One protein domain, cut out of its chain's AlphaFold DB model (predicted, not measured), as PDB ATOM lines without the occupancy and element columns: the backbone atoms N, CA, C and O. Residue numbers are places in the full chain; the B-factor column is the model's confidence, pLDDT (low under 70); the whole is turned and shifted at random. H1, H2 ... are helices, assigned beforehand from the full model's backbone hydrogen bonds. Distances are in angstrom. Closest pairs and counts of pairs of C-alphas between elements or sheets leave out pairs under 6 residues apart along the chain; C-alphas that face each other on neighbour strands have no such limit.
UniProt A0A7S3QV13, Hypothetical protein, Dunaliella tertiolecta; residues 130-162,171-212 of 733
ATOM      1  N   PRO A 130     283.577 281.556 259.322       53.97
ATOM      2  CA  PRO A 130     282.746 281.054 260.408       53.97
ATOM      3  C   PRO A 130     281.709 280.110 259.790       53.97
ATOM      4  O   PRO A 130     280.882 280.541 258.981       53.97
ATOM      5  N   SER A 131     281.796 278.813 260.093       62.69
ATOM      6  CA  SER A 131     280.898 277.822 259.506       62.69
ATOM      7  C   SER A 131     279.472 278.083 259.991       62.69
ATOM      8  O   SER A 131     279.220 278.265 261.184       62.69
ATOM      9  N   LEU A 132     278.525 278.126 259.051       64.81
ATOM     10  CA  LEU A 132     277.103 278.084 259.388       64.81
ATOM     11  C   LEU A 132     276.682 276.672 259.830       64.81
ATOM     12  O   LEU A 132     275.717 276.548 260.582       64.81
ATOM     13  N   GLU A 133     277.434 275.640 259.427       65.12
ATOM     14  CA  GLU A 133     277.328 274.277 259.964       65.12
ATOM     15  C   GLU A 133     277.442 274.298 261.491       65.12
ATOM     16  O   GLU A 133     278.403 274.839 262.049       65.12
ATOM     17  N   GLY A 134     276.435 273.732 262.158       72.25
ATOM     18  CA  GLY A 134     276.301 273.721 263.613       72.25
ATOM     19  C   GLY A 134     275.380 274.816 264.161       72.25
ATOM     20  O   GLY A 134     274.946 274.718 265.308       72.25
ATOM     21  N   ARG A 135     275.011 275.839 263.370       73.00
ATOM     22  CA  ARG A 135     274.009 276.846 263.780       73.00
ATOM     23  C   ARG A 135     272.565 276.432 263.477       73.00
ATOM     24  O   ARG A 135     271.655 277.120 263.960       73.00
ATOM     25  N   PHE A 136     272.339 275.352 262.729       72.38
ATOM     26  CA  PHE A 136     271.006 274.802 262.446       72.38
ATOM     27  C   PHE A 136     270.833 273.351 262.936       72.38
ATOM     28  O   PHE A 136     269.700 272.876 263.005       72.38
ATOM     29  N   SER A 137     271.921 272.698 263.360       70.94
ATOM     30  CA  SER A 137     271.944 271.349 263.931       70.94
ATOM     31  C   SER A 137     270.848 271.124 264.977       70.94
ATOM     32  O   SER A 137     270.641 271.936 265.885       70.94
ATOM     33  N   GLY A 138     270.107 270.027 264.801       80.19
ATOM     34  CA  GLY A 138     268.973 269.633 265.641       80.19
ATOM     35  C   GLY A 138     267.672 270.419 265.422       80.19
ATOM     36  O   GLY A 138     266.736 270.234 266.195       80.19
ATOM     37  N   ARG A 139     267.585 271.311 264.420       76.81
ATOM     38  CA  ARG A 139     266.376 272.128 264.145       76.81
ATOM     39  C   ARG A 139     265.743 271.902 262.773       76.81
ATOM     40  O   ARG A 139     264.662 272.428 262.525       76.81
ATOM     41  N   LEU A 140     266.414 271.163 261.899       81.06
ATOM     42  CA  LEU A 140     265.903 270.716 260.605       81.06
ATOM     43  C   LEU A 140     265.855 269.182 260.612       81.06
ATOM     44  O   LEU A 140     266.672 268.570 261.309       81.06
ATOM     45  N   PRO A 141     264.907 268.555 259.892       81.00
ATOM     46  CA  PRO A 141     264.688 267.111 259.974       81.00
ATOM     47  C   PRO A 141     265.870 266.301 259.427       81.00
ATOM     48  O   PRO A 141     266.089 265.178 259.878       81.00
ATOM     49  N   THR A 142     266.666 266.861 258.509       88.94
ATOM     50  CA  THR A 142     267.888 266.225 258.006       88.94
ATOM     51  C   THR A 142     269.106 267.155 258.078       88.94
ATOM     52  O   THR A 142     268.992 268.382 258.054       88.94
ATOM     53  N   LYS A 143     270.312 266.567 258.127       85.81
ATOM     54  CA  LYS A 143     271.581 267.316 257.999       85.81
ATOM     55  C   LYS A 143     271.778 267.919 256.604       85.81
ATOM     56  O   LYS A 143     272.479 268.916 256.463       85.81
ATOM     57  N   GLU A 144     271.165 267.319 255.587       82.75
ATOM     58  CA  GLU A 144     271.196 267.816 254.211       82.75
ATOM     59  C   GLU A 144     270.414 269.137 254.093       82.75
ATOM     60  O   GLU A 144     270.887 270.071 253.450       82.75
ATOM     61  N   ASP A 145     269.294 269.279 254.809       79.25
ATOM     62  CA  ASP A 145     268.555 270.548 254.891       79.25
ATOM     63  C   ASP A 145     269.369 271.645 255.600       79.25
ATOM     64  O   ASP A 145     269.358 272.795 255.164       79.25
ATOM     65  N   GLU A 146     270.121 271.315 256.665       82.06
ATOM     66  CA  GLU A 146     271.056 272.264 257.302       82.06
ATOM     67  C   GLU A 146     272.137 272.727 256.321       82.06
ATOM     68  O   GLU A 146     272.432 273.924 256.254       82.06
ATOM     69  N   ARG A 147     272.694 271.805 255.531       85.50
ATOM     70  CA  ARG A 147     273.691 272.135 254.513       85.50
ATOM     71  C   ARG A 147     273.110 273.035 253.422       85.50
ATOM     72  O   ARG A 147     273.693 274.080 253.138       85.50
ATOM     73  N   ARG A 148     271.952 272.680 252.856       82.81
ATOM     74  CA  ARG A 148     271.265 273.482 251.827       82.81
ATOM     75  C   ARG A 148     270.919 274.872 252.339       82.81
ATOM     76  O   ARG A 148     271.257 275.855 251.687       82.81
ATOM     77  N   LEU A 149     270.359 274.980 253.545       81.12
ATOM     78  CA  LEU A 149     270.030 276.274 254.144       81.12
ATOM     79  C   LEU A 149     271.281 277.127 254.405       81.12
ATOM     80  O   LEU A 149     271.242 278.346 254.238       81.12
ATOM     81  N   ALA A 150     272.406 276.515 254.788       82.38
ATOM     82  CA  ALA A 150     273.684 277.209 254.939       82.38
ATOM     83  C   ALA A 150     274.263 277.690 253.591       82.38
ATOM     84  O   ALA A 150     274.827 278.788 253.527       82.38
ATOM     85  N   GLU A 151     274.110 276.907 252.520       83.06
ATOM     86  CA  GLU A 151     274.514 277.274 251.157       83.06
ATOM     87  C   GLU A 151     273.619 278.394 250.583       83.06
ATOM     88  O   GLU A 151     274.147 279.413 250.134       83.06
ATOM     89  N   GLU A 152     272.292 278.306 250.717       82.00
ATOM     90  CA  GLU A 152     271.348 279.376 250.353       82.00
ATOM     91  C   GLU A 152     271.606 280.667 251.139       82.00
ATOM     92  O   GLU A 152     271.713 281.749 250.556       82.00
ATOM     93  N   CYS A 153     271.802 280.572 252.459       79.81
ATOM     94  CA  CYS A 153     272.165 281.726 253.283       79.81
ATOM     95  C   CYS A 153     273.444 282.406 252.764       79.81
ATOM     96  O   CYS A 153     273.545 283.635 252.725       79.81
ATOM     97  N   ARG A 154     274.426 281.621 252.319       81.06
ATOM     98  CA  ARG A 154     275.680 282.137 251.763       81.06
ATOM     99  C   ARG A 154     275.502 282.794 250.386       81.06
ATOM    100  O   ARG A 154     276.266 283.709 250.084       81.06
ATOM    101  N   LEU A 155     274.512 282.382 249.592       80.12
ATOM    102  CA  LEU A 155     274.143 283.025 248.322       80.12
ATOM    103  C   LEU A 155     273.352 284.329 248.525       80.12
ATOM    104  O   LEU A 155     273.538 285.281 247.771       80.12
ATOM    105  N   VAL A 156     272.509 284.404 249.560       77.31
ATOM    106  CA  VAL A 156     271.688 285.594 249.864       77.31
ATOM    107  C   VAL A 156     272.475 286.680 250.614       77.31
ATOM    108  O   VAL A 156     272.208 287.869 250.437       77.31
ATOM    109  N   ALA A 157     273.476 286.317 251.424       77.06
ATOM    110  CA  ALA A 157     274.233 287.271 252.244       77.06
ATOM    111  C   ALA A 157     274.863 288.466 251.479       77.06
ATOM    112  O   ALA A 157     274.799 289.580 252.008       77.06
ATOM    113  N   PRO A 158     275.424 288.316 250.257       79.06
ATOM    114  CA  PRO A 158     275.896 289.450 249.458       79.06
ATOM    115  C   PRO A 158     274.767 290.399 249.029       79.06
ATOM    116  O   PRO A 158     274.946 291.617 249.076       79.06
ATOM    117  N   LEU A 159     273.598 289.855 248.666       75.00
ATOM    118  CA  LEU A 159     272.443 290.617 248.167       75.00
ATOM    119  C   LEU A 159     271.819 291.516 249.245       75.00
ATOM    120  O   LEU A 159     271.293 292.579 248.931       75.00
ATOM    121  N   LEU A 160     271.943 291.148 250.525       71.62
ATOM    122  CA  LEU A 160     271.502 291.969 251.663       71.62
ATOM    123  C   LEU A 160     272.505 293.082 252.053       71.62
ATOM    124  O   LEU A 160     272.544 293.507 253.208       71.62
ATOM    125  N   GLY A 161     273.332 293.551 251.112       66.44
ATOM    126  CA  GLY A 161     274.307 294.632 251.330       66.44
ATOM    127  C   GLY A 161     275.593 294.192 252.043       66.44
ATOM    128  O   GLY A 161     276.256 294.995 252.697       66.44
ATOM    129  N   GLY A 162     275.939 292.905 251.953       53.66
ATOM    130  CA  GLY A 162     277.021 292.264 252.707       53.66
ATOM    131  C   GLY A 162     278.431 292.359 252.109       53.66
ATOM    132  O   GLY A 162     279.231 291.465 252.366       53.66
ATOM    133  N   SER A 171     274.938 290.556 260.039       67.94
ATOM    134  CA  SER A 171     274.054 290.264 258.901       67.94
ATOM    135  C   SER A 171     273.761 288.766 258.794       67.94
ATOM    136  O   SER A 171     272.598 288.399 258.664       67.94
ATOM    137  N   MET A 172     274.763 287.900 258.976       69.88
ATOM    138  CA  MET A 172     274.590 286.439 259.002       69.88
ATOM    139  C   MET A 172     273.737 285.969 260.189       69.88
ATOM    140  O   MET A 172     272.934 285.053 260.041       69.88
ATOM    141  N   SER A 173     273.840 286.612 261.358       73.06
ATOM    142  CA  SER A 173     272.966 286.340 262.511       73.06
ATOM    143  C   SER A 173     271.510 286.734 262.238       73.06
ATOM    144  O   SER A 173     270.597 285.960 262.531       73.06
ATOM    145  N   SER A 174     271.271 287.902 261.633       75.94
ATOM    146  CA  SER A 174     269.928 288.330 261.217       75.94
ATOM    147  C   SER A 174     269.353 287.433 260.121       75.94
ATOM    148  O   SER A 174     268.210 287.004 260.238       75.94
ATOM    149  N   LEU A 175     270.153 287.078 259.114       78.50
ATOM    150  CA  LEU A 175     269.786 286.144 258.052       78.50
ATOM    151  C   LEU A 175     269.434 284.763 258.621       78.50
ATOM    152  O   LEU A 175     268.375 284.237 258.311       78.50
ATOM    153  N   ALA A 176     270.250 284.212 259.526       77.56
ATOM    154  CA  ALA A 176     269.963 282.938 260.183       77.56
ATOM    155  C   ALA A 176     268.688 282.997 261.047       77.56
ATOM    156  O   ALA A 176     267.958 282.012 261.125       77.56
ATOM    157  N   LYS A 177     268.373 284.138 261.679       82.81
ATOM    158  CA  LYS A 177     267.080 284.346 262.362       82.81
ATOM    159  C   LYS A 177     265.910 284.383 261.375       82.81
ATOM    160  O   LYS A 177     264.869 283.812 261.677       82.81
ATOM    161  N   LEU A 178     266.088 285.015 260.216       76.12
ATOM    162  CA  LEU A 178     265.080 285.116 259.157       76.12
ATOM    163  C   LEU A 178     264.809 283.740 258.530       76.12
ATOM    164  O   LEU A 178     263.668 283.293 258.506       76.12
ATOM    165  N   ALA A 179     265.866 283.010 258.174       82.56
ATOM    166  CA  ALA A 179     265.824 281.620 257.730       82.56
ATOM    167  C   ALA A 179     265.129 280.702 258.754       82.56
ATOM    168  O   ALA A 179     264.237 279.943 258.394       82.56
ATOM    169  N   ARG A 180     265.444 280.832 260.053       80.38
ATOM    170  CA  ARG A 180     264.734 280.114 261.133       80.38
ATOM    171  C   ARG A 180     263.261 280.514 261.262       80.38
ATOM    172  O   ARG A 180     262.451 279.668 261.621       80.38
ATOM    173  N   ALA A 181     262.900 281.773 261.015       75.44
ATOM    174  CA  ALA A 181     261.509 282.231 261.066       75.44
ATOM    175  C   ALA A 181     260.684 281.732 259.865       75.44
ATOM    176  O   ALA A 181     259.492 281.465 260.020       75.44
ATOM    177  N   ILE A 182     261.321 281.576 258.699       79.12
ATOM    178  CA  ILE A 182     260.737 280.956 257.504       79.12
ATOM    179  C   ILE A 182     260.577 279.445 257.727       79.12
ATOM    180  O   ILE A 182     259.459 278.942 257.680       79.12
ATOM    181  N   ALA A 183     261.665 278.739 258.056       76.69
ATOM    182  CA  ALA A 183     261.662 277.290 258.277       76.69
ATOM    183  C   ALA A 183     260.763 276.864 259.452       76.69
ATOM    184  O   ALA A 183     260.080 275.851 259.379       76.69
ATOM    185  N   GLY A 184     260.704 277.669 260.517       83.00
ATOM    186  CA  GLY A 184     259.799 277.469 261.652       83.00
ATOM    187  C   GLY A 184     258.350 277.900 261.399       83.00
ATOM    188  O   GLY A 184     257.634 278.145 262.366       83.00
ATOM    189  N   GLY A 185     257.933 278.097 260.144       87.88
ATOM    190  CA  GLY A 185     256.548 278.376 259.747       87.88
ATOM    191  C   GLY A 185     255.988 279.749 260.136       87.88
ATOM    192  O   GLY A 185     254.942 280.134 259.627       87.88
ATOM    193  N   ARG A 186     256.671 280.540 260.974       81.25
ATOM    194  CA  ARG A 186     256.154 281.821 261.498       81.25
ATOM    195  C   ARG A 186     255.851 282.846 260.409       81.25
ATOM    196  O   ARG A 186     254.884 283.590 260.528       81.25
ATOM    197  N   VAL A 187     256.664 282.893 259.352       74.62
ATOM    198  CA  VAL A 187     256.400 283.777 258.202       74.62
ATOM    199  C   VAL A 187     255.141 283.331 257.457       74.62
ATOM    200  O   VAL A 187     254.319 284.174 257.109       74.62
ATOM    201  N   ARG A 188     254.946 282.018 257.288       84.31
ATOM    202  CA  ARG A 188     253.739 281.446 256.680       84.31
ATOM    203  C   ARG A 188     252.497 281.740 257.527       84.31
ATOM    204  O   ARG A 188     251.554 282.310 256.993       84.31
ATOM    205  N   GLN A 189     252.546 281.479 258.834       88.56
ATOM    206  CA  GLN A 189     251.466 281.807 259.770       88.56
ATOM    207  C   GLN A 189     251.100 283.301 259.712       88.56
ATOM    208  O   GLN A 189     249.928 283.649 259.648       88.56
ATOM    209  N   HIS A 190     252.089 284.199 259.677       85.44
ATOM    210  CA  HIS A 190     251.822 285.636 259.587       85.44
ATOM    211  C   HIS A 190     251.196 286.050 258.241       85.44
ATOM    212  O   HIS A 190     250.363 286.957 258.196       85.44
ATOM    213  N   CYS A 191     251.566 285.384 257.142       84.06
ATOM    214  CA  CYS A 191     250.901 285.547 255.850       84.06
ATOM    215  C   CYS A 191     249.449 285.043 255.891       84.06
ATOM    216  O   CYS A 191     248.566 285.773 255.453       84.06
ATOM    217  N   GLU A 192     249.196 283.867 256.471       89.81
ATOM    218  CA  GLU A 192     247.857 283.276 256.631       89.81
ATOM    219  C   GLU A 192     246.957 284.155 257.529       89.81
ATOM    220  O   GLU A 192     245.828 284.475 257.157       89.81
ATOM    221  N   GLU A 193     247.470 284.671 258.653       94.31
ATOM    222  CA  GLU A 193     246.773 285.648 259.510       94.31
ATOM    223  C   GLU A 193     246.449 286.960 258.775       94.31
ATOM    224  O   GLU A 193     245.395 287.568 258.995       94.31
ATOM    225  N   ARG A 194     247.359 287.432 257.912       92.19
ATOM    226  CA  ARG A 194     247.156 288.645 257.109       92.19
ATOM    227  C   ARG A 194     246.121 288.419 256.011       92.19
ATOM    228  O   ARG A 194     245.296 289.300 255.784       92.19
ATOM    229  N   GLU A 195     246.148 287.265 255.355       92.44
ATOM    230  CA  GLU A 195     245.166 286.884 254.342       92.44
ATOM    231  C   GLU A 195     243.770 286.742 254.959       92.44
ATOM    232  O   GLU A 195     242.826 287.352 254.464       92.44
ATOM    233  N   HIS A 196     243.654 286.083 256.116       94.88
ATOM    234  CA  HIS A 196     242.405 286.000 256.879       94.88
ATOM    235  C   HIS A 196     241.846 287.388 257.252       94.88
ATOM    236  O   HIS A 196     240.652 287.648 257.094       94.88
ATOM    237  N   LYS A 197     242.700 288.334 257.675       92.94
ATOM    238  CA  LYS A 197     242.287 289.732 257.920       92.94
ATOM    239  C   LYS A 197     241.797 290.439 256.653       92.94
ATOM    240  O   LYS A 197     240.822 291.181 256.721       92.94
ATOM    241  N   ILE A 198     242.444 290.212 255.508       92.94
ATOM    242  CA  ILE A 198     242.010 290.772 254.219       92.94
ATOM    243  C   ILE A 198     240.656 290.181 253.806       92.94
ATOM    244  O   ILE A 198     239.768 290.940 253.425       92.94
ATOM    245  N   GLN A 199     240.457 288.870 253.959       94.62
ATOM    246  CA  GLN A 199     239.182 288.204 253.676       94.62
ATOM    247  C   GLN A 199     238.048 288.723 254.575       94.62
ATOM    248  O   GLN A 199     236.962 289.009 254.075       94.62
ATOM    249  N   LEU A 200     238.289 288.930 255.877       94.56
ATOM    250  CA  LEU A 200     237.305 289.541 256.785       94.56
ATOM    251  C   LEU A 200     236.931 290.972 256.368       94.56
ATOM    252  O   LEU A 200     235.750 291.318 256.357       94.56
ATOM    253  N   LEU A 201     237.909 291.796 255.980       92.56
ATOM    254  CA  LEU A 201     237.650 293.152 255.481       92.56
ATOM    255  C   LEU A 201     236.873 293.134 254.156       92.56
ATOM    256  O   LEU A 201     235.945 293.919 253.991       92.56
ATOM    257  N   GLN A 202     237.189 292.213 253.243       91.56
ATOM    258  CA  GLN A 202     236.442 292.021 251.995       91.56
ATOM    259  C   GLN A 202     234.998 291.570 252.253       91.56
ATOM    260  O   GLN A 202     234.082 292.101 251.635       91.56
ATOM    261  N   GLN A 203     234.766 290.660 253.206       93.44
ATOM    262  CA  GLN A 203     233.410 290.283 253.629       93.44
ATOM    263  C   GLN A 203     232.650 291.466 254.242       93.44
ATOM    264  O   GLN A 203     231.449 291.604 254.012       93.44
ATOM    265  N   HIS A 204     233.324 292.330 255.007       90.88
ATOM    266  CA  HIS A 204     232.711 293.530 255.573       90.88
ATOM    267  C   HIS A 204     232.323 294.541 254.484       90.88
ATOM    268  O   HIS A 204     231.196 295.031 254.478       90.88
ATOM    269  N   ILE A 205     233.218 294.792 253.522       92.88
ATOM    270  CA  ILE A 205     232.947 295.639 252.351       92.88
ATOM    271  C   ILE A 205     231.771 295.071 251.547       92.88
ATOM    272  O   ILE A 205     230.810 295.793 251.318       92.88
ATOM    273  N   ALA A 206     231.770 293.773 251.232       93.38
ATOM    274  CA  ALA A 206     230.679 293.134 250.492       93.38
ATOM    275  C   ALA A 206     229.320 293.221 251.218       93.38
ATOM    276  O   ALA A 206     228.284 293.360 250.572       93.38
ATOM    277  N   ARG A 207     229.294 293.182 252.561       92.12
ATOM    278  CA  ARG A 207     228.067 293.415 253.349       92.12
ATOM    279  C   ARG A 207     227.590 294.865 253.265       92.12
ATOM    280  O   ARG A 207     226.391 295.087 253.134       92.12
ATOM    281  N   LEU A 208     228.504 295.835 253.326       88.06
ATOM    282  CA  LEU A 208     228.176 297.255 253.165       88.06
ATOM    283  C   LEU A 208     227.687 297.555 251.740       88.06
ATOM    284  O   LEU A 208     226.672 298.223 251.577       88.06
ATOM    285  N   GLU A 209     228.346 297.008 250.719       89.31
ATOM    286  CA  GLU A 209     227.926 297.107 249.317       89.31
ATOM    287  C   GLU A 209     226.553 296.463 249.095       89.31
ATOM    288  O   GLU A 209     225.688 297.082 248.484       89.31
ATOM    289  N   ALA A 210     226.289 295.282 249.666       88.25
ATOM    290  CA  ALA A 210     224.970 294.651 249.604       88.25
ATOM    291  C   ALA A 210     223.880 295.476 250.317       88.25
ATOM    292  O   ALA A 210     222.765 295.575 249.807       88.25
ATOM    293  N   ALA A 211     224.188 296.105 251.457       84.62
ATOM    294  CA  ALA A 211     223.260 296.999 252.153       84.62
ATOM    295  C   ALA A 211     222.974 298.284 251.348       84.62
ATOM    296  O   ALA A 211     221.826 298.722 251.270       84.62
ATOM    297  N   LEU A 212     223.996 298.856 250.704       85.00
ATOM    298  CA  LEU A 212     223.873 300.031 249.836       85.00
ATOM    299  C   LEU A 212     223.093 299.708 248.551       85.00
ATOM    300  O   LEU A 212     222.147 300.416 248.210       85.00
TER     301      LEU A 212
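AT A GLANCE: This is residues 130 to 162 and 171 to 212 of the 733 residues of the protein "Hypothetical protein" of Dunaliella tertiolecta (UniProt A0A7S3QV13). A small head of two helices, H1 and H2, packed at a steep tilt, has one long helical arm, H3, of which residues 188 to 212 stick out. The printed part has 75 residues with three named helices, in the order H1, H2, H3, and no named strand: all helix. It is extended, with a radius of gyration of the C-alphas of 19.1 A and spans of 63 by 30 by 15 A.

HOW THE PARTS SIT: After residues 130 to 142, with no named element, H1, residues 143 to 156, touches H2, residues 171 to 183, with residues 149 to 153 alone. Their closest C-alphas, of Cys 153 and Leu 175, are 6.9 A apart; they run opposite ways at a steep tilt of 51 degrees. H3, residues 186 to 212, is close to but not clearly touching H2, the closest C-alphas being Ala 181 and Val 187, 6.1 A. These two run the same way at a steep tilt of 62 degrees. H1 and H3 are apart. In H1, H2 and H3 every O i to N i+4 pair is within hydrogen-bond range.

IN THESE COORDINATES: H1 starts at C-alpha 143 (271.581, 267.316, 257.999) and is 20.0 A long; H2 is 18.0 A. H3, 38.9 A, ends at C-alpha 212 (223.873, 300.031, 249.836).

THE WHOLE: The C-alphas farthest apart, of Pro 130 and Leu 212, are 62.8 A apart. Residues 163 to 170 are not printed; C-alphas 162 and 171 are 7.2 A apart across this cut, in the link H1 to H2. The link H2 to H3 is tight. The model's pLDDT is under 70 at residues 130 to 133, 161 to 162 and 171 to 172.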